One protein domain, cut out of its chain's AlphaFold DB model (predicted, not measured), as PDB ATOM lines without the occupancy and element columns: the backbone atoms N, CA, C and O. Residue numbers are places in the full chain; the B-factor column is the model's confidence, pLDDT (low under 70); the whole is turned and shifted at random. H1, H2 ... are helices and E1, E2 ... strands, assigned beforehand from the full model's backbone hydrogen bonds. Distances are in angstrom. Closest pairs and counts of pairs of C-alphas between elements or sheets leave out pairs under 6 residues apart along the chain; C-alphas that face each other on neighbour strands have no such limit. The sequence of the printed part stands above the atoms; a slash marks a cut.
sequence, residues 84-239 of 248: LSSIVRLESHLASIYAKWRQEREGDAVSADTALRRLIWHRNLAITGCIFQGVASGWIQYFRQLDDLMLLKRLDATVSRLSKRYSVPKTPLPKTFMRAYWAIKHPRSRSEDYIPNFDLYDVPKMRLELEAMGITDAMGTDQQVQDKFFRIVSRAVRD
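This is residues 84 to 239 of the 248 residues of an uncharacterized protein of Angustibacter sp. Root456 (UniProt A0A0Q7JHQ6). Three long helices lie with their lines at small angles, H1 between the other two: H2 folds back along H1 as a hairpin, opposite ways at 11 degrees, and H4 is side by side with H1, the same way at 21 degrees, while H2 and H4 stay apart. The last residues of H2 meet the short helices H3 and H5, while H6 and H7 form a V that joins H2 through the end of H6, and a tiny strand hairpin, E1 and E2, sits beside the last part of H7. The printed part has 156 residues, with seven named helices and two named strands in the order H1, H2, E1, E2, H3, H4, H5, H6, H7; the sheet has the order E1, E2 and is antiparallel, and the class is mostly helix. It is compact, with a radius of gyration of the C-alphas of 15.8 A, and spans 46 by 39 by 26 A.

H1, residues 84 to 106, forms a helical hairpin with H2, residues 112 to 128. They touch at a shallow tilt of 11 degrees, opposite ways, with the closest C-alphas, those of Arg 105 and Ala 112, 5.6 A apart. E1, residues 130 to 132, and E2, residues 135 to 137, form an antiparallel hairpin, with N 130 and O 137 at 2.8 A and N 135 and O 132 at 3.0 A, both within hydrogen-bond range. H3, residues 139 to 142, touches residues 126 to 128 of H2, the closest C-alphas being those of Thr 128 and Ile 140, 6.5 A apart. H4, residues 149 to 165, touches residues 91 to 98 of H1 at a shallow tilt of 21 degrees, the same way; the closest C-alphas, those of Tyr 98 and Leu 162, are 7.0 A apart. H2 and H4 are apart. H5, residues 177 to 185, forms a helical hairpin with H4, opposite ways at a steep tilt of 40 degrees, and the closest C-alphas, those of Leu 152 and Phe 177, are 5.6 A apart. H5 touches H2 only at their ends, with the closest C-alphas, those of Thr 128 and Ala 180, 5.3 A apart. H6, residues 203 to 212, only just touches H2, with 3 pairs of C-alphas within 8 A; the closest are those of Arg 117 and Ala 212, 5.7 A apart. H7, residues 222 to 238, touches H6 with its residues 222 to 229, the same way at a steep tilt of 52 degrees; the closest C-alphas, those of Val 203 and Asp 222, are 6.3 A apart. H7 and H2 are near each other. H2 is the hub, touching H1, H3, H5 and H6. In H1, H2, H4, H5, H6 and H7 every O i to N i+4 pair is within hydrogen-bond range; H3 is too short for such a pair.

H1 begins at C-alpha 84, (175.894, 148.659, 146.083), and is 32.8 A long from first to last C-alpha. H2 is 24.2 A long and ends at C-alpha 128, (168.084, 132.184, 139.475). H4 measures 24.4 A, H6 14.1 A and H5 12.2 A. H7 measures 24.2 A and ends at C-alpha 238, (161.426, 134.046, 152.571).

The two C-alphas farthest apart are those of Met 150 and Thr 221, at 47.0 A. The printed part has no cut. The links from H4 to H5, 11 residues, and from H5 to H6, 17 residues, are long. The mean pLDDT of the printed part is 91.7, and residues 188 to 192 and 217 to 219 are under 70.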
ATOM      1  N   LEU A  84     174.773 149.435 145.538       93.38
ATOM      2  CA  LEU A  84     175.894 148.659 146.083       93.38
ATOM      3  C   LEU A  84     175.518 147.831 147.319       93.38
ATOM      4  O   LEU A  84     175.948 146.689 147.444       93.38
ATOM      5  N   SER A  85     174.683 148.365 148.212       92.81
ATOM      6  CA  SER A  85     174.240 147.647 149.411       92.81
ATOM      7  C   SER A  85     173.474 146.357 149.097       92.81
ATOM      8  O   SER A  85     173.645 145.364 149.802       92.81
ATOM      9  N   SER A  86     172.664 146.335 148.033       94.75
ATOM     10  CA  SER A  86     171.969 145.120 147.599       94.75
ATOM     11  C   SER A  86     172.941 144.108 146.991       94.75
ATOM     12  O   SER A  86     172.867 142.925 147.318       94.75
ATOM     13  N   ILE A  87     173.910 144.570 146.196       96.75
ATOM     14  CA  ILE A  87     174.974 143.719 145.643       96.75
ATOM     15  C   ILE A  87     175.780 143.061 146.774       96.75
ATOM     16  O   ILE A  87     175.959 141.847 146.781       96.75
ATOM     17  N   VAL A  88     176.224 143.841 147.765       96.25
ATOM     18  CA  VAL A  88     176.999 143.339 148.913       96.25
ATOM     19  C   VAL A  88     176.195 142.332 149.732       96.25
ATOM     20  O   VAL A  88     176.749 141.331 150.190       96.25
ATOM     21  N   ARG A  89     174.885 142.552 149.900       95.31
ATOM     22  CA  ARG A  89     173.998 141.603 150.584       95.31
ATOM     23  C   ARG A  89     173.901 140.279 149.822       95.31
ATOM     24  O   ARG A  89     174.041 139.231 150.446       95.31
ATOM     25  N   LEU A  90     173.741 140.317 148.496       96.75
ATOM     26  CA  LEU A  90     173.755 139.118 147.654       96.75
ATOM     27  C   LEU A  90     175.089 138.366 147.756       96.75
ATOM     28  O   LEU A  90     175.101 137.154 147.968       96.75
ATOM     29  N   GLU A  91     176.219 139.066 147.633       97.38
ATOM     30  CA  GLU A  91     177.548 138.446 147.726       97.38
ATOM     31  C   GLU A  91     177.794 137.831 149.109       97.38
ATOM     32  O   GLU A  91     178.373 136.748 149.213       97.38
ATOM     33  N   SER A  92     177.296 138.480 150.164       96.00
ATOM     34  CA  SER A  92     177.356 137.984 151.543       96.00
ATOM     35  C   SER A  92     176.473 136.746 151.739       96.00
ATOM     36  O   SER A  92     176.913 135.769 152.349       96.00
ATOM     37  N   HIS A  93     175.260 136.735 151.171       95.62
ATOM     38  CA  HIS A  93     174.385 135.563 151.161       95.62
ATOM     39  C   HIS A  93     175.050 134.389 150.426       95.62
ATOM     40  O   HIS A  93     175.164 133.302 150.995       95.62
ATOM     41  N   LEU A  94     175.599 134.616 149.228       97.31
ATOM     42  CA  LEU A  94     176.379 133.608 148.506       97.31
ATOM     43  C   LEU A  94     177.538 133.091 149.366       97.31
ATOM     44  O   LEU A  94     177.655 131.886 149.562       97.31
ATOM     45  N   ALA A  95     178.361 133.968 149.943       97.44
ATOM     46  CA  ALA A  95     179.473 133.556 150.799       97.44
ATOM     47  C   ALA A  95     179.018 132.684 151.986       97.44
ATOM     48  O   ALA A  95     179.685 131.697 152.302       97.44
ATOM     49  N   SER A  96     177.870 132.993 152.599       96.44
ATOM     50  CA  SER A  96     177.304 132.201 153.697       96.44
ATOM     51  C   SER A  96     176.915 130.778 153.271       96.44
ATOM     52  O   SER A  96     177.193 129.826 154.002       96.44
ATOM     53  N   ILE A  97     176.377 130.603 152.056       96.62
ATOM     54  CA  ILE A  97     176.044 129.289 151.483       96.62
ATOM     55  C   ILE A  97     177.312 128.428 151.350       96.62
ATOM     56  O   ILE A  97     177.327 127.262 151.745       96.62
ATOM     57  N   TYR A  98     178.410 129.011 150.856       97.31
ATOM     58  CA  TYR A  98     179.693 128.308 150.738       97.31
ATOM     59  C   TYR A  98     180.366 128.047 152.094       97.31
ATOM     60  O   TYR A  98     181.003 127.007 152.276       97.31
ATOM     61  N   ALA A  99     180.220 128.956 153.061       96.62
ATOM     62  CA  ALA A  99     180.704 128.744 154.422       96.62
ATOM     63  C   ALA A  99     179.981 127.568 155.097       96.62
ATOM     64  O   ALA A  99     180.640 126.714 155.692       96.62
ATOM     65  N   LYS A 100     178.656 127.473 154.927       95.31
ATOM     66  CA  LYS A 100     177.857 126.342 155.413       95.31
ATOM     67  C   LYS A 100     178.300 125.018 154.790       95.31
ATOM     68  O   LYS A 100     178.480 124.049 155.515       95.31
ATOM     69  N   TRP A 101     178.560 124.989 153.480       95.38
ATOM     70  CA  TRP A 101     179.138 123.814 152.811       95.38
ATOM     71  C   TRP A 101     180.437 123.348 153.466       95.38
ATOM     72  O   TRP A 101     180.605 122.160 153.724       95.38
ATOM     73  N   ARG A 102     181.360 124.274 153.748       94.94
ATOM     74  CA  ARG A 102     182.626 123.933 154.403       94.94
ATOM     75  C   ARG A 102     182.388 123.276 155.757       94.94
ATOM     76  O   ARG A 102     182.981 122.238 156.024       94.94
ATOM     77  N   GLN A 103     181.523 123.881 156.566       95.19
ATOM     78  CA  GLN A 103     181.172 123.374 157.887       95.19
ATOM     79  C   GLN A 103     180.551 121.974 157.808       95.19
ATOM     80  O   GLN A 103     180.954 121.091 158.555       95.19
ATOM     81  N   GLU A 104     179.597 121.757 156.897       94.56
ATOM     82  CA  GLU A 104     178.947 120.455 156.708       94.56
ATOM     83  C   GLU A 104     179.912 119.394 156.151       94.56
ATOM     84  O   GLU A 104     179.786 118.231 156.505       94.56
ATOM     85  N   ARG A 105     180.884 119.780 155.313       92.88
ATOM     86  CA  ARG A 105     181.905 118.868 154.766       92.88
ATOM     87  C   ARG A 105     182.970 118.472 155.792       92.88
ATOM     88  O   ARG A 105     183.509 117.377 155.704       92.88
ATOM     89  N   GLU A 106     183.356 119.396 156.670       91.44
ATOM     90  CA  GLU A 106     184.388 119.175 157.695       91.44
ATOM     91  C   GLU A 106     183.831 118.500 158.960       91.44
ATOM     92  O   GLU A 106     184.613 118.027 159.778       91.44
ATOM     93  N   GLY A 107     182.506 118.466 159.128       91.06
ATOM     94  CA  GLY A 107     181.836 117.773 160.227       91.06
ATOM     95  C   GLY A 107     181.212 116.436 159.815       91.06
ATOM     96  O   GLY A 107     181.139 116.102 158.639       91.06
ATOM     97  N   ASP A 108     180.681 115.715 160.805       88.06
ATOM     98  CA  ASP A 108     180.108 114.367 160.621       88.06
ATOM     99  C   ASP A 108     178.566 114.342 160.615       88.06
ATOM    100  O   ASP A 108     177.944 113.283 160.570       88.06
ATOM    101  N   ALA A 109     177.916 115.512 160.685       88.38
ATOM    102  CA  ALA A 109     176.461 115.611 160.841       88.38
ATOM    103  C   ALA A 109     175.670 115.179 159.593       88.38
ATOM    104  O   ALA A 109     174.504 114.797 159.700       88.38
ATOM    105  N   VAL A 110     176.272 115.283 158.406       90.75
ATOM    106  CA  VAL A 110     175.670 114.899 157.122       90.75
ATOM    107  C   VAL A 110     176.726 114.288 156.207       90.75
ATOM    108  O   VAL A 110     177.910 114.585 156.327       90.75
ATOM    109  N   SER A 111     176.306 113.457 155.251       91.69
ATOM    110  CA  SER A 111     177.230 112.932 154.244       91.69
ATOM    111  C   SER A 111     177.747 114.041 153.320       91.69
ATOM    112  O   SER A 111     177.044 115.015 153.036       91.69
ATOM    113  N   ALA A 112     178.952 113.857 152.773       90.94
ATOM    114  CA  ALA A 112     179.543 114.795 151.816       90.94
ATOM    115  C   ALA A 112     178.656 115.024 150.574       90.94
ATOM    116  O   ALA A 112     178.573 116.147 150.077       90.94
ATOM    117  N   ASP A 113     177.956 113.985 150.102       92.12
ATOM    118  CA  ASP A 113     176.989 114.091 148.999       92.12
ATOM    119  C   ASP A 113     175.794 114.984 149.374       92.12
ATOM    120  O   ASP A 113     175.432 115.892 148.627       92.12
ATOM    121  N   THR A 114     175.237 114.802 150.574       93.56
ATOM    122  CA  THR A 114     174.129 115.627 151.085       93.56
ATOM    123  C   THR A 114     174.536 117.094 151.202       93.56
ATOM    124  O   THR A 114     173.805 117.981 150.756       93.56
ATOM    125  N   ALA A 115     175.716 117.359 151.765       94.25
ATOM    126  CA  ALA A 115     176.256 118.709 151.888       94.25
ATOM    127  C   ALA A 115     176.459 119.365 150.506       94.25
ATOM    128  O   ALA A 115     176.146 120.543 150.308       94.25
ATOM    129  N   LEU A 116     176.921 118.595 149.514       95.38
ATOM    130  CA  LEU A 116     177.127 119.084 148.153       95.38
ATOM    131  C   LEU A 116     175.795 119.401 147.458       95.38
ATOM    132  O   LEU A 116     175.664 120.454 146.833       95.38
ATOM    133  N   ARG A 117     174.793 118.528 147.599       95.44
ATOM    134  CA  ARG A 117     173.425 118.738 147.100       95.44
ATOM    135  C   ARG A 117     172.815 120.023 147.655       95.44
ATOM    136  O   ARG A 117     172.388 120.883 146.885       95.44
ATOM    137  N   ARG A 118     172.890 120.220 148.977       95.12
ATOM    138  CA  ARG A 118     172.437 121.450 149.649       95.12
ATOM    139  C   ARG A 118     173.134 122.692 149.111       95.12
ATOM    140  O   ARG A 118     172.462 123.666 148.776       95.12
ATOM    141  N   LEU A 119     174.464 122.656 148.991       96.38
ATOM    142  CA  LEU A 119     175.240 123.754 148.414       96.38
ATOM    143  C   LEU A 119     174.735 124.111 147.014       96.38
ATOM    144  O   LEU A 119     174.467 125.279 146.735       96.38
ATOM    145  N   ILE A 120     174.641 123.113 146.129       96.50
ATOM    146  CA  ILE A 120     174.239 123.304 144.733       96.50
ATOM    147  C   ILE A 120     172.843 123.912 144.671       96.50
ATOM    148  O   ILE A 120     172.644 124.877 143.932       96.50
ATOM    149  N   TRP A 121     171.910 123.372 145.452       96.00
ATOM    150  CA  TRP A 121     170.527 123.814 145.471       96.00
ATOM    151  C   TRP A 121     170.398 125.268 145.931       96.00
ATOM    152  O   TRP A 121     169.922 126.112 145.171       96.00
ATOM    153  N   HIS A 122     170.917 125.596 147.120       95.56
ATOM    154  CA  HIS A 122     170.831 126.950 147.674       95.56
ATOM    155  C   HIS A 122     171.558 127.980 146.805       95.56
ATOM    156  O   HIS A 122     171.026 129.059 146.552       95.56
ATOM    157  N   ARG A 123     172.752 127.643 146.299       96.69
ATOM    158  CA  ARG A 123     173.493 128.509 145.373       96.69
ATOM    159  C   ARG A 123     172.679 128.779 144.113       96.69
ATOM    160  O   ARG A 123     172.584 129.923 143.686       96.69
ATOM    161  N   ASN A 124     172.129 127.737 143.492       96.81
ATOM    162  CA  ASN A 124     171.374 127.893 142.254       96.81
ATOM    163  C   ASN A 124     170.102 128.717 142.484       96.81
ATOM    164  O   ASN A 124     169.827 129.593 141.671       96.81
ATOM    165  N   LEU A 125     169.392 128.497 143.595       96.12
ATOM    166  CA  LEU A 125     168.218 129.285 143.970       96.12
ATOM    167  C   LEU A 125     168.571 130.765 144.195       96.12
ATOM    168  O   LEU A 125     167.872 131.636 143.685       96.12
ATOM    169  N   ALA A 126     169.684 131.059 144.874       96.69
ATOM    170  CA  ALA A 126     170.161 132.430 145.070       96.69
ATOM    171  C   ALA A 126     170.502 133.140 143.743       96.69
ATOM    172  O   ALA A 126     170.344 134.353 143.633       96.69
ATOM    173  N   ILE A 127     170.957 132.392 142.731       97.25
ATOM    174  CA  ILE A 127     171.317 132.930 141.411       97.25
ATOM    175  C   ILE A 127     170.085 133.145 140.532       97.25
ATOM    176  O   ILE A 127     169.951 134.196 139.910       97.25
ATOM    177  N   THR A 128     169.205 132.148 140.427       95.81
ATOM    178  CA  THR A 128     168.084 132.184 139.475       95.81
ATOM    179  C   THR A 128     166.815 132.793 140.036       95.81
ATOM    180  O   THR A 128     165.925 133.159 139.266       95.81
ATOM    181  N   GLY A 129     166.692 132.834 141.361       95.25
ATOM    182  CA  GLY A 129     165.390 132.944 141.992       95.25
ATOM    183  C   GLY A 129     164.493 131.750 141.661       95.25
ATOM    184  O   GLY A 129     164.961 130.699 141.205       95.25
ATOM    185  N   CYS A 130     163.198 131.937 141.871       94.75
ATOM    186  CA  CYS A 130     162.128 130.990 141.595       94.75
ATOM    187  C   CYS A 130     160.798 131.724 141.382       94.75
ATOM    188  O   CYS A 130     160.696 132.929 141.610       94.75
ATOM    189  N   ILE A 131     159.779 130.978 140.968       93.50
ATOM    190  CA  ILE A 131     158.376 131.381 141.077       93.50
ATOM    191  C   ILE A 131     157.737 130.484 142.132       93.50
ATOM    192  O   ILE A 131     157.895 129.259 142.068       93.50
ATOM    193  N   PHE A 132     157.075 131.101 143.107       93.62
ATOM    194  CA  PHE A 132     156.391 130.407 144.189       93.62
ATOM    195  C   PHE A 132     155.178 131.208 144.660       93.62
ATOM    196  O   PHE A 132     155.290 132.406 144.910       93.62
ATOM    197  N   GLN A 133     154.030 130.548 144.791       92.00
ATOM    198  CA  GLN A 133     152.739 131.149 145.137       92.00
ATOM    199  C   GLN A 133     152.366 132.332 144.229       92.00
ATOM    200  O   GLN A 133     151.843 133.343 144.686       92.00
ATOM    201  N   GLY A 134     152.669 132.221 142.934       90.12
ATOM    202  CA  GLY A 134     152.445 133.272 141.944       90.12
ATOM    203  C   GLY A 134     153.444 134.430 141.997       90.12
ATOM    204  O   GLY A 134     153.363 135.327 141.161       90.12
ATOM    205  N   VAL A 135     154.411 134.417 142.923       90.62
ATOM    206  CA  VAL A 135     155.379 135.505 143.111       90.62
ATOM    207  C   VAL A 135     156.754 135.102 142.585       90.62
ATOM    208  O   VAL A 135     157.343 134.100 143.002       90.62
ATOM    209  N   ALA A 136     157.303 135.916 141.681       92.50
ATOM    210  CA  ALA A 136     158.690 135.796 141.250       92.50
ATOM    211  C   ALA A 136     159.620 136.344 142.345       92.50
ATOM    212  O   ALA A 136     159.580 137.526 142.683       92.50
ATOM    213  N   SER A 137     160.466 135.476 142.897       93.38
ATOM    214  CA  SER A 137     161.339 135.795 144.029       93.38
ATOM    215  C   SER A 137     162.785 135.436 143.714       93.38
ATOM    216  O   SER A 137     163.072 134.373 143.173       93.38
ATOM    217  N   GLY A 138     163.718 136.309 144.055       95.25
ATOM    218  CA  GLY A 138     165.151 136.202 143.832       95.25
ATOM    219  C   GLY A 138     165.734 137.535 143.384       95.25
ATOM    220  O   GLY A 138     165.072 138.324 142.713       95.25
ATOM    221  N   TRP A 139     167.014 137.751 143.684       96.94
ATOM    222  CA  TRP A 139     167.707 138.997 143.359       96.94
ATOM    223  C   TRP A 139     167.561 139.389 141.880       96.94
ATOM    224  O   TRP A 139     167.175 140.507 141.556       96.94
ATOM    225  N   ILE A 140     167.793 138.445 140.962       95.88
ATOM    226  CA  ILE A 140     167.704 138.717 139.521       95.88
ATOM    227  C   ILE A 140     166.259 138.883 139.019       95.88
ATOM    228  O   ILE A 140     166.047 139.541 138.004       95.88
ATOM    229  N   GLN A 141     165.274 138.311 139.726       94.38
ATOM    230  CA  GLN A 141     163.846 138.492 139.428       94.38
ATOM    231  C   GLN A 141     163.404 139.903 139.807       94.38
ATOM    232  O   GLN A 141     162.833 140.605 138.977       94.38
ATOM    233  N   TYR A 142     163.759 140.340 141.019       94.25
ATOM    234  CA  TYR A 142     163.518 141.704 141.482       94.25
ATOM    235  C   TYR A 142     164.181 142.717 140.547       94.25
ATOM    236  O   TYR A 142     163.523 143.584 139.984       94.25
ATOM    237  N   PHE A 143     165.485 142.563 140.289       96.06
ATOM    238  CA  PHE A 143     166.241 143.496 139.456       96.06
ATOM    239  C   PHE A 143     166.146 143.205 137.946       96.06
ATOM    240  O   PHE A 143     167.016 143.620 137.184       96.06
ATOM    241  N   ARG A 144     165.072 142.564 137.459       93.31
ATOM    242  CA  ARG A 144     164.920 142.161 136.040       93.31
ATOM    243  C   ARG A 144     164.979 143.305 135.016       93.31
ATOM    244  O   ARG A 144     165.105 143.062 133.814       93.31
ATOM    245  N   GLN A 145     164.814 144.548 135.466       94.00
ATOM    246  CA  GLN A 145     164.895 145.753 134.636       94.00
ATOM    247  C   GLN A 145     166.319 146.305 134.469       94.00
ATOM    248  O   GLN A 145     166.495 147.182 133.633       94.00
ATOM    249  N   LEU A 146     167.319 145.785 135.192       96.31
ATOM    250  CA  LEU A 146     168.715 146.194 135.002       96.31
ATOM    251  C   LEU A 146     169.185 145.919 133.564       96.31
ATOM    252  O   LEU A 146     168.722 144.965 132.932       96.31
ATOM    253  N   ASP A 147     170.145 146.702 133.084       96.56
ATOM    254  CA  ASP A 147     170.848 146.483 131.810       96.56
ATOM    255  C   ASP A 147     172.387 146.482 131.957       96.56
ATOM    256  O   ASP A 147     173.113 146.242 130.989       96.56
ATOM    257  N   ASP A 148     172.899 146.620 133.185       96.94
ATOM    258  CA  ASP A 148     174.316 146.461 133.521       96.94
ATOM    259  C   ASP A 148     174.766 144.985 133.446       96.94
ATOM    260  O   ASP A 148     174.860 144.245 134.431       96.94
ATOM    261  N   LEU A 149     175.077 144.532 132.230       96.69
ATOM    262  CA  LEU A 149     175.569 143.175 131.978       96.69
ATOM    263  C   LEU A 149     176.972 142.925 132.556       96.69
ATOM    264  O   LEU A 149     177.356 141.767 132.763       96.69
ATOM    265  N   MET A 150     177.762 143.977 132.804       97.06
ATOM    266  CA  MET A 150     179.084 143.838 133.421       97.06
ATOM    267  C   MET A 150     178.957 143.425 134.887       97.06
ATOM    268  O   MET A 150     179.694 142.535 135.327       97.06
ATOM    269  N   LEU A 151     177.985 143.984 135.613       97.62
ATOM    270  CA  LEU A 151     177.635 143.543 136.962       97.62
ATOM    271  C   LEU A 151     177.301 142.048 136.994       97.62
ATOM    272  O   LEU A 151     177.859 141.320 137.816       97.62
ATOM    273  N   LEU A 152     176.467 141.561 136.071       98.06
ATOM    274  CA  LEU A 152     176.100 140.139 136.029       98.06
ATOM    275  C   LEU A 152     177.319 139.232 135.803       98.06
ATOM    276  O   LEU A 152     177.498 138.246 136.518       98.06
ATOM    277  N   LYS A 153     178.217 139.601 134.876       98.00
ATOM    278  CA  LYS A 153     179.485 138.875 134.661       98.00
ATOM    279  C   LYS A 153     180.369 138.884 135.909       98.00
ATOM    280  O   LYS A 153     181.017 137.883 136.214       98.00
ATOM    281  N   ARG A 154     180.410 140.002 136.640       98.25
ATOM    282  CA  ARG A 154     181.172 140.113 137.891       98.25
ATOM    283  C   ARG A 154     180.618 139.180 138.963       98.25
ATOM    284  O   ARG A 154     181.411 138.521 139.634       98.25
ATOM    285  N   LEU A 155     179.295 139.093 139.100       98.38
ATOM    286  CA  LEU A 155     178.638 138.176 140.035       98.38
ATOM    287  C   LEU A 155     178.929 136.708 139.679       98.38
ATOM    288  O   LEU A 155     179.303 135.928 140.558       98.38
ATOM    289  N   ASP A 156     178.891 136.346 138.394       98.50
ATOM    290  CA  ASP A 156     179.287 135.009 137.919       98.50
ATOM    291  C   ASP A 156     180.757 134.683 138.249       98.50
ATOM    292  O   ASP A 156     181.097 133.574 138.690       98.50
ATOM    293  N   ALA A 157     181.648 135.667 138.106       98.25
ATOM    294  CA  ALA A 157     183.041 135.535 138.518       98.25
ATOM    295  C   ALA A 157     183.181 135.390 140.045       98.25
ATOM    296  O   ALA A 157     184.014 134.605 140.505       98.25
ATOM    297  N   THR A 158     182.366 136.090 140.844       98.19
ATOM    298  CA  THR A 158     182.315 135.927 142.308       98.19
ATOM    299  C   THR A 158     181.927 134.496 142.688       98.19
ATOM    300  O   THR A 158     182.650 133.868 143.464       98.19
ATOM    301  N   VAL A 159     180.877 133.928 142.084       98.25
ATOM    302  CA  VAL A 159     180.471 132.523 142.298       98.25
ATOM    303  C   VAL A 159     181.605 131.559 141.934       98.25
ATOM    304  O   VAL A 159     181.913 130.630 142.684       98.25
ATOM    305  N   SER A 160     182.292 131.804 140.816       97.31
ATOM    306  CA  SER A 160     183.435 130.988 140.384       97.31
ATOM    307  C   SER A 160     184.605 131.049 141.376       97.31
ATOM    308  O   SER A 160     185.191 130.018 141.718       97.31
ATOM    309  N   ARG A 161     184.926 132.244 141.893       97.81
ATOM    310  CA  ARG A 161     185.957 132.436 142.927       97.81
ATOM    311  C   ARG A 161     185.594 131.732 144.230       97.81
ATOM    312  O   ARG A 161     186.467 131.095 144.817       97.81
ATOM    313  N   LEU A 162     184.334 131.805 144.661       97.62
ATOM    314  CA  LEU A 162     183.852 131.094 145.848       97.62
ATOM    315  C   LEU A 162     183.976 129.575 145.667       97.62
ATOM    316  O   LEU A 162     184.571 128.912 146.513       97.62
ATOM    317  N   SER A 163     183.539 129.030 144.528       97.12
ATOM    318  CA  SER A 163     183.698 127.600 144.218       97.12
ATOM    319  C   SER A 163     185.153 127.141 144.288       97.12
ATOM    320  O   SER A 163     185.434 126.106 144.891       97.12
ATOM    321  N   LYS A 164     186.091 127.934 143.751       96.38
ATOM    322  CA  LYS A 164     187.527 127.640 143.841       96.38
ATOM    323  C   LYS A 164     188.042 127.724 145.281       96.38
ATOM    324  O   LYS A 164     188.741 126.818 145.722       96.38
ATOM    325  N   ARG A 165     187.697 128.787 146.013       96.44
ATOM    326  CA  ARG A 165     188.147 129.028 147.396       96.44
ATOM    327  C   ARG A 165     187.732 127.907 148.347       96.44
ATOM    328  O   ARG A 165     188.499 127.552 149.234       96.44
ATOM    329  N   TYR A 166     186.529 127.374 148.172       95.94
ATOM    330  CA  TYR A 166     185.956 126.347 149.042       95.94
ATOM    331  C   TYR A 166     186.161 124.913 148.524       95.94
ATOM    332  O   TYR A 166     185.613 123.965 149.096       95.94
ATOM    333  N   SER A 167     186.961 124.737 147.466       95.25
ATOM    334  CA  SER A 167     187.233 123.440 146.827       95.25
ATOM    335  C   SER A 167     185.952 122.672 146.495       95.25
ATOM    336  O   SER A 167     185.818 121.489 146.802       95.25
ATOM    337  N   VAL A 168     184.971 123.374 145.926       95.50
ATOM    338  CA  VAL A 168     183.723 122.762 145.464       95.50
ATOM    339  C   VAL A 168     184.020 121.965 144.190       95.50
ATOM    340  O   VAL A 168     184.746 122.473 143.326       95.50
ATOM    341  N   PRO A 169     183.482 120.740 144.039       93.31
ATOM    342  CA  PRO A 169     183.604 119.976 142.803       93.31
ATOM    343  C   PRO A 169     183.208 120.799 141.572       93.31
ATOM    344  O   PRO A 169     182.268 121.594 141.605       93.31
ATOM    345  N   LYS A 170     183.931 120.608 140.462       88.94
ATOM    346  CA  LYS A 170     183.675 121.340 139.206       88.94
ATOM    347  C   LYS A 170     182.348 120.953 138.546       88.94
ATOM    348  O   LYS A 170     181.854 121.697 137.702       88.94
ATOM    349  N   THR A 171     181.794 119.800 138.907       89.25
ATOM    350  CA  THR A 171     180.549 119.256 138.370       89.25
ATOM    351  C   THR A 171     179.529 119.041 139.494       89.25
ATOM    352  O   THR A 171     179.900 118.526 140.550       89.25
ATOM    353  N   PRO A 172     178.249 119.403 139.280       88.75
ATOM    354  CA  PRO A 172     177.725 120.170 138.146       88.75
ATOM    355  C   PRO A 172     178.190 121.636 138.164       88.75
ATOM    356  O   PRO A 172     178.423 122.224 139.225       88.75
ATOM    357  N   LEU A 173     178.287 122.236 136.973       91.00
ATOM    358  CA  LEU A 173     178.603 123.658 136.832       91.00
ATOM    359  C   LEU A 173     177.531 124.519 137.522       91.00
ATOM    360  O   LEU A 173     176.342 124.182 137.469       91.00
ATOM    361  N   PRO A 174     177.919 125.633 138.168       93.88
ATOM    362  CA  PRO A 174     176.954 126.553 138.749       93.88
ATOM    363  C   PRO A 174     176.056 127.156 137.666       93.88
ATOM    364  O   PRO A 174     176.499 127.418 136.545       93.88
ATOM    365  N   LYS A 175     174.792 127.421 138.020       96.06
ATOM    366  CA  LYS A 175     173.967 128.344 137.236       96.06
ATOM    367  C   LYS A 175     174.617 129.739 137.235       96.06
ATOM    368  O   LYS A 175     175.440 130.032 138.098       96.06
ATOM    369  N   THR A 176     174.272 130.578 136.263       97.62
ATOM    370  CA  THR A 176     174.858 131.911 136.082       97.62
ATOM    371  C   THR A 176     173.778 132.981 136.052       97.62
ATOM    372  O   THR A 176     172.689 132.771 135.507       97.62
ATOM    373  N   PHE A 177     174.090 134.147 136.614       97.94
ATOM    374  CA  PHE A 177     173.241 135.332 136.592       97.94
ATOM    375  C   PHE A 177     172.985 135.790 135.161       97.94
ATOM    376  O   PHE A 177     171.855 136.132 134.832       97.94
ATOM    377  N   MET A 178     173.992 135.721 134.279       96.19
ATOM    378  CA  MET A 178     173.815 136.057 132.864       96.19
ATOM    379  C   MET A 178     172.741 135.191 132.195       96.19
ATOM    380  O   MET A 178     171.876 135.695 131.482       96.19
ATOM    381  N   ARG A 179     172.769 133.871 132.424       95.06
ATOM    382  CA  ARG A 179     171.780 132.964 131.827       95.06
ATOM    383  C   ARG A 179     170.410 133.122 132.484       95.06
ATOM    384  O   ARG A 179     169.410 133.067 131.775       95.06
ATOM    385  N   ALA A 180     170.359 133.354 133.797       95.38
ATOM    386  CA  ALA A 180     169.114 133.646 134.504       95.38
ATOM    387  C   ALA A 180     168.453 134.930 133.975       95.38
ATOM    388  O   ALA A 180     167.273 134.912 133.640       95.38
ATOM    389  N   TYR A 181     169.228 136.001 133.798       95.44
ATOM    390  CA  TYR A 181     168.776 137.270 133.226       95.44
ATOM    391  C   TYR A 181     168.132 137.087 131.849       95.44
ATOM    392  O   TYR A 181     166.998 137.510 131.625       95.44
ATOM    393  N   TRP A 182     168.812 136.393 130.933       93.25
ATOM    394  CA  TRP A 182     168.262 136.165 129.596       93.25
ATOM    395  C   TRP A 182     167.054 135.231 129.594       93.25
ATOM    396  O   TRP A 182     166.155 135.425 128.778       93.25
ATOM    397  N   ALA A 183     166.997 134.265 130.513       92.25
ATOM    398  CA  ALA A 183     165.822 133.417 130.688       92.25
ATOM    399  C   ALA A 183     164.596 134.213 131.175       92.25
ATOM    400  O   ALA A 183     163.481 133.903 130.765       92.25
ATOM    401  N   ILE A 184     164.793 135.257 131.992       91.31
ATOM    402  CA  ILE A 184     163.722 136.174 132.424       91.31
ATOM    403  C   ILE A 184     163.295 137.094 131.274       91.31
ATOM    404  O   ILE A 184     162.102 137.248 131.024       91.31
ATOM    405  N   LYS A 185     164.251 137.684 130.543       89.06
ATOM    406  CA  LYS A 185     163.963 138.598 129.420       89.06
ATOM    407  C   LYS A 185     163.317 137.901 128.218       89.06
ATOM    408  O   LYS A 185     162.550 138.536 127.500       89.06
ATOM    409  N   HIS A 186     163.600 136.615 128.000       86.25
ATOM    410  CA  HIS A 186     163.086 135.849 126.859       86.25
ATOM    411  C   HIS A 186     162.378 134.551 127.287       86.25
ATOM    412  O   HIS A 186     162.889 133.456 127.034       86.25
ATOM    413  N   PRO A 187     161.160 134.634 127.860       75.50
ATOM    414  CA  PRO A 187     160.444 133.464 128.377       75.50
ATOM    415  C   PRO A 187     160.130 132.394 127.320       75.50
ATOM    416  O   PRO A 187     159.985 131.227 127.659       75.50
ATOM    417  N   ARG A 188     160.032 132.774 126.037       68.50
ATOM    418  CA  ARG A 188     159.730 131.859 124.918       68.50
ATOM    419  C   ARG A 188     160.932 131.032 124.450       68.50
ATOM    420  O   ARG A 188     160.740 130.012 123.806       68.50
ATOM    421  N   SER A 189     162.150 131.453 124.786       59.97
ATOM    422  CA  SER A 189     163.397 130.739 124.461       59.97
ATOM    423  C   SER A 189     163.897 129.893 125.639       59.97
ATOM    424  O   SER A 189     165.057 129.479 125.681       59.97
ATOM    425  N   ARG A 190     163.044 129.704 126.649       56.31
ATOM    426  CA  ARG A 190     163.367 129.073 127.924       56.31
ATOM    427  C   ARG A 190     163.651 127.586 127.699       56.31
ATOM    428  O   ARG A 190     162.811 126.861 127.187       56.31
ATOM    429  N   SER A 191     164.800 127.102 128.173       57.53
ATOM    430  CA  SER A 191     164.841 125.723 128.668       57.53
ATOM    431  C   SER A 191     163.963 125.731 129.917       57.53
ATOM    432  O   SER A 191     164.372 126.367 130.896       57.53
ATOM    433  N   GLU A 192     162.756 125.163 129.841       60.19
ATOM    434  CA  GLU A 192     161.648 125.316 130.808       60.19
ATOM    435  C   GLU A 192     162.099 125.243 132.286       60.19
ATOM    436  O   GLU A 192     161.604 126.001 133.122       60.19
ATOM    437  N   ASP A 193     163.177 124.508 132.565       75.50
ATOM    438  CA  ASP A 193     163.689 124.203 133.903       75.50
ATOM    439  C   ASP A 193     164.824 125.109 134.441       75.50
ATOM    440  O   ASP A 193     165.352 124.866 135.533       75.50
ATOM    441  N   TYR A 194     165.280 126.148 133.719       90.50
ATOM    442  CA  TYR A 194     166.431 126.932 134.220       90.50
ATOM    443  C   TYR A 194     166.096 127.769 135.455       90.50
ATOM    444  O   TYR A 194     166.916 127.871 136.367       90.50
ATOM    445  N   ILE A 195     164.900 128.345 135.498       92.62
ATOM    446  CA  ILE A 195     164.356 129.027 136.673       92.62
ATOM    447  C   ILE A 195     163.257 128.112 137.209       92.62
ATOM    448  O   ILE A 195     162.329 127.819 136.452       92.62
ATOM    449  N   PRO A 196     163.341 127.630 138.456       93.69
ATOM    450  CA  PRO A 196     162.312 126.762 139.002       93.69
ATOM    451  C   PRO A 196     160.992 127.525 139.152       93.69
ATOM    452  O   PRO A 196     160.964 128.646 139.664       93.69
ATOM    453  N   ASN A 197     159.900 126.913 138.696       93.88
ATOM    454  CA  ASN A 197     158.543 127.348 139.005       93.88
ATOM    455  C   ASN A 197     157.891 126.278 139.876       93.88
ATOM    456  O   ASN A 197     157.392 125.279 139.360       93.88
ATOM    457  N   PHE A 198     157.945 126.485 141.189       94.56
ATOM    458  CA  PHE A 198     157.500 125.506 142.174       94.56
ATOM    459  C   PHE A 198     155.978 125.317 142.174       94.56
ATOM    460  O   PHE A 198     155.508 124.278 142.627       94.56
ATOM    461  N   ASP A 199     155.217 126.257 141.606       91.75
ATOM    462  CA  ASP A 199     153.756 126.156 141.484       91.75
ATOM    463  C   ASP A 199     153.323 125.143 140.417       91.75
ATOM    464  O   ASP A 199     152.189 124.671 140.424       91.75
ATOM    465  N   LEU A 200     154.229 124.792 139.497       93.00
ATOM    466  CA  LEU A 200     153.984 123.826 138.420       93.00
ATOM    467  C   LEU A 200     154.517 122.425 138.740       93.00
ATOM    468  O   LEU A 200     154.542 121.558 137.863       93.00
ATOM    469  N   TYR A 201     155.024 122.206 139.952       94.06
ATOM    470  CA  TYR A 201     155.594 120.918 140.326       94.06
ATOM    471  C   TYR A 201     154.475 119.952 140.704       94.06
ATOM    472  O   TYR A 201     153.617 120.263 141.526       94.06
ATOM    473  N   ASP A 202     154.507 118.758 140.123       94.25
ATOM    474  CA  ASP A 202     153.728 117.619 140.585       94.25
ATOM    475  C   ASP A 202     154.489 116.864 141.688       94.25
ATOM    476  O   ASP A 202     155.656 117.141 141.978       94.25
ATOM    477  N   VAL A 203     153.833 115.898 142.330       93.12
ATOM    478  CA  VAL A 203     154.438 115.149 143.442       93.12
ATOM    479  C   VAL A 203     155.751 114.456 143.041       93.12
ATOM    480  O   VAL A 203     156.715 114.570 143.802       93.12
ATOM    481  N   PRO A 204     155.868 113.794 141.871       92.94
ATOM    482  CA  PRO A 204     157.146 113.256 141.408       92.94
ATOM    483  C   PRO A 204     158.257 114.311 141.311       92.94
ATOM    484  O   PRO A 204     159.347 114.084 141.842       92.94
ATOM    485  N   LYS A 205     157.997 115.483 140.713       92.94
ATOM    486  CA  LYS A 205     158.984 116.575 140.662       92.94
ATOM    487  C   LYS A 205     159.325 117.112 142.048       92.94
ATOM    488  O   LYS A 205     160.493 117.379 142.313       92.94
ATOM    489  N   MET A 206     158.352 117.221 142.954       94.12
ATOM    490  CA  MET A 206     158.612 117.618 144.343       94.12
ATOM    491  C   MET A 206     159.540 116.627 145.057       94.12
ATOM    492  O   MET A 206     160.440 117.061 145.774       94.12
ATOM    493  N   ARG A 207     159.373 115.310 144.843       92.81
ATOM    494  CA  ARG A 207     160.289 114.288 145.391       92.81
ATOM    495  C   ARG A 207     161.707 114.475 144.850       92.81
ATOM    496  O   ARG A 207     162.641 114.553 145.642       92.81
ATOM    497  N   LEU A 208     161.855 114.635 143.533       91.81
ATOM    498  CA  LEU A 208     163.156 114.879 142.898       91.81
ATOM    499  C   LEU A 208     163.824 116.158 143.420       91.81
ATOM    500  O   LEU A 208     165.028 116.173 143.671       91.81
ATOM    501  N   GLU A 209     163.055 117.228 143.621       93.19
ATOM    502  CA  GLU A 209     163.583 118.483 144.153       93.19
ATOM    503  C   GLU A 209     164.018 118.329 145.622       93.19
ATOM    504  O   GLU A 209     165.093 118.797 145.992       93.19
ATOM    505  N   LEU A 210     163.250 117.619 146.457       93.38
ATOM    506  CA  LEU A 210     163.649 117.294 147.834       93.38
ATOM    507  C   LEU A 210     164.941 116.460 147.869       93.38
ATOM    508  O   LEU A 210     165.855 116.756 148.642       93.38
ATOM    509  N   GLU A 211     165.074 115.464 146.994       91.31
ATOM    510  CA  GLU A 211     166.310 114.687 146.852       91.31
ATOM    511  C   GLU A 211     167.488 115.550 146.374       91.31
ATOM    512  O   GLU A 211     168.620 115.379 146.839       91.31
ATOM    513  N   ALA A 212     167.244 116.516 145.484       90.94
ATOM    514  CA  ALA A 212     168.243 117.491 145.049       90.94
ATOM    515  C   ALA A 212     168.672 118.444 146.180       90.94
ATOM    516  O   ALA A 212     169.801 118.932 146.167       90.94
ATOM    517  N   MET A 213     167.825 118.652 147.194       90.69
ATOM    518  CA  MET A 213     168.166 119.352 148.442       90.69
ATOM    519  C   MET A 213     168.905 118.458 149.458       90.69
ATOM    520  O   MET A 213     169.251 118.919 150.550       90.69
ATOM    521  N   GLY A 214     169.143 117.181 149.140       88.94
ATOM    522  CA  GLY A 214     169.746 116.215 150.062       88.94
ATOM    523  C   GLY A 214     168.780 115.730 151.149       88.94
ATOM    524  O   GLY A 214     169.202 115.413 152.261       88.94
ATOM    525  N   ILE A 215     167.477 115.718 150.862       87.25
ATOM    526  CA  ILE A 215     166.434 115.214 151.756       87.25
ATOM    527  C   ILE A 215     166.024 113.836 151.245       87.25
ATOM    528  O   ILE A 215     165.171 113.709 150.374       87.25
ATOM    529  N   THR A 216     166.657 112.802 151.786       71.62
ATOM    530  CA  THR A 216     166.476 111.411 151.344       71.62
ATOM    531  C   THR A 216     165.273 110.724 151.989       71.62
ATOM    532  O   THR A 216     164.711 109.798 151.414       71.62
ATOM    533  N   ASP A 217     164.807 111.218 153.138       66.38
ATOM    534  CA  ASP A 217     163.588 110.742 153.802       66.38
ATOM    535  C   ASP A 217     162.324 111.393 153.207       66.38
ATOM    536  O   ASP A 217     161.490 111.981 153.898       66.38
ATOM    537  N   ALA A 218     162.218 111.410 151.878       60.41
ATOM    538  CA  ALA A 218     161.008 111.819 151.162       60.41
ATOM    539  C   ALA A 218     160.041 110.630 150.969       60.41
ATOM    540  O   ALA A 218     159.211 110.634 150.058       60.41
ATOM    541  N   MET A 219     160.162 109.597 151.811       61.12
ATOM    542  CA  MET A 219     159.284 108.433 151.831       61.12
ATOM    543  C   MET A 219     158.052 108.764 152.674       61.12
ATOM    544  O   MET A 219     158.144 109.140 153.838       61.12
ATOM    545  N   GLY A 220     156.885 108.690 152.051       72.31
ATOM    546  CA  GLY A 220     155.627 109.137 152.632       72.31
ATOM    547  C   GLY A 220     154.540 109.212 151.572       72.31
ATOM    548  O   GLY A 220     154.809 109.087 150.369       72.31
ATOM    549  N   THR A 221     153.311 109.412 152.034       87.44
ATOM    550  CA  THR A 221     152.167 109.698 151.164       87.44
ATOM    551  C   THR A 221     152.411 110.967 150.353       87.44
ATOM    552  O   THR A 221     153.197 111.834 150.742       87.44
ATOM    553  N   ASP A 222     151.714 111.096 149.232       91.25
ATOM    554  CA  ASP A 222     151.838 112.263 148.359       91.25
ATOM    555  C   ASP A 222     151.556 113.580 149.099       91.25
ATOM    556  O   ASP A 222     152.284 114.554 148.912       91.25
ATOM    557  N   GLN A 223     150.604 113.577 150.039       91.00
ATOM    558  CA  GLN A 223     150.322 114.734 150.892       91.00
ATOM    559  C   GLN A 223     151.513 115.106 151.788       91.00
ATOM    560  O   GLN A 223     151.887 116.271 151.883       91.00
ATOM    561  N   GLN A 224     152.163 114.122 152.419       90.44
ATOM    562  CA  GLN A 224     153.324 114.376 153.282       90.44
ATOM    563  C   GLN A 224     154.506 114.957 152.498       90.44
ATOM    564  O   GLN A 224     155.229 115.812 153.017       90.44
ATOM    565  N   VAL A 225     154.701 114.511 151.253       92.00
ATOM    566  CA  VAL A 225     155.719 115.068 150.356       92.00
ATOM    567  C   VAL A 225     155.403 116.518 150.016       92.00
ATOM    568  O   VAL A 225     156.285 117.362 150.168       92.00
ATOM    569  N   GLN A 226     154.163 116.814 149.617       93.25
ATOM    570  CA  GLN A 226     153.724 118.178 149.311       93.25
ATOM    571  C   GLN A 226     153.930 119.112 150.508       93.25
ATOM    572  O   GLN A 226     154.603 120.135 150.385       93.25
ATOM    573  N   ASP A 227     153.448 118.731 151.693       91.88
ATOM    574  CA  ASP A 227     153.566 119.549 152.905       91.88
ATOM    575  C   ASP A 227     155.032 119.820 153.274       91.88
ATOM    576  O   ASP A 227     155.400 120.927 153.682       91.88
ATOM    577  N   LYS A 228     155.894 118.803 153.142       92.31
ATOM    578  CA  LYS A 228     157.333 118.920 153.413       92.31
ATOM    579  C   LYS A 228     158.012 119.828 152.391       92.31
ATOM    580  O   LYS A 228     158.779 120.705 152.790       92.31
ATOM    581  N   PHE A 229     157.708 119.645 151.108       94.25
ATOM    582  CA  PHE A 229     158.209 120.470 150.015       94.25
ATOM    583  C   PHE A 229     157.847 121.941 150.224       94.25
ATOM    584  O   PHE A 229     158.743 122.781 150.338       94.25
ATOM    585  N   PHE A 230     156.559 122.247 150.393       93.75
ATOM    586  CA  PHE A 230     156.093 123.619 150.565       93.75
ATOM    587  C   PHE A 230     156.688 124.285 151.799       93.75
ATOM    588  O   PHE A 230     157.090 125.443 151.727       93.75
ATOM    589  N   ARG A 231     156.829 123.565 152.917       92.50
ATOM    590  CA  ARG A 231     157.462 124.101 154.130       92.50
ATOM    591  C   ARG A 231     158.915 124.514 153.894       92.50
ATOM    592  O   ARG A 231     159.346 125.556 154.388       92.50
ATOM    593  N   ILE A 232     159.674 123.697 153.170       91.38
ATOM    594  CA  ILE A 232     161.102 123.926 152.927       91.38
ATOM    595  C   ILE A 232     161.305 125.032 151.896       91.38
ATOM    596  O   ILE A 232     162.074 125.958 152.155       91.38
ATOM    597  N   VAL A 233     160.560 124.989 150.790       93.25
ATOM    598  CA  VAL A 233     160.574 126.043 149.769       93.25
ATOM    599  C   VAL A 233     160.150 127.377 150.374       93.25
ATOM    600  O   VAL A 233     160.891 128.345 150.256       93.25
ATOM    601  N   SER A 234     159.049 127.427 151.133       92.25
ATOM    602  CA  SER A 234     158.591 128.663 151.790       92.25
ATOM    603  C   SER A 234     159.658 129.270 152.701       92.25
ATOM    604  O   SER A 234     159.789 130.489 152.785       92.25
ATOM    605  N   ARG A 235     160.434 128.431 153.401       90.69
ATOM    606  CA  ARG A 235     161.534 128.905 154.246       90.69
ATOM    607  C   ARG A 235     162.686 129.459 153.413       90.69
ATOM    608  O   ARG A 235     163.217 130.497 153.770       90.69
ATOM    609  N   ALA A 236     163.058 128.781 152.331       89.62
ATOM    610  CA  ALA A 236     164.144 129.217 151.458       89.62
ATOM    611  C   ALA A 236     163.798 130.489 150.666       89.62
ATOM    612  O   ALA A 236     164.673 131.317 150.440       89.62
ATOM    613  N   VAL A 237     162.534 130.649 150.261       88.44
ATOM    614  CA  VAL A 237     162.051 131.805 149.490       88.44
ATOM    615  C   VAL A 237     161.915 133.056 150.352       88.44
ATOM    616  O   VAL A 237     162.197 134.145 149.870       88.44
ATOM    617  N   ARG A 238     161.568 132.915 151.638       83.44
ATOM    618  CA  ARG A 238     161.426 134.046 152.571       83.44
ATOM    619  C   ARG A 238     162.657 134.953 152.625       83.44
ATOM    620  O   ARG A 238     162.516 136.153 152.830       83.44
ATOM    621  N   ASP A 239     163.836 134.373 152.441       73.62
ATOM    622  CA  ASP A 239     165.111 135.082 152.525       73.62
ATOM    623  C   ASP A 239     165.529 135.725 151.180       73.62
ATOM    624  O   ASP A 239     166.594 136.339 151.093       73.62
TER     625      ASP A 239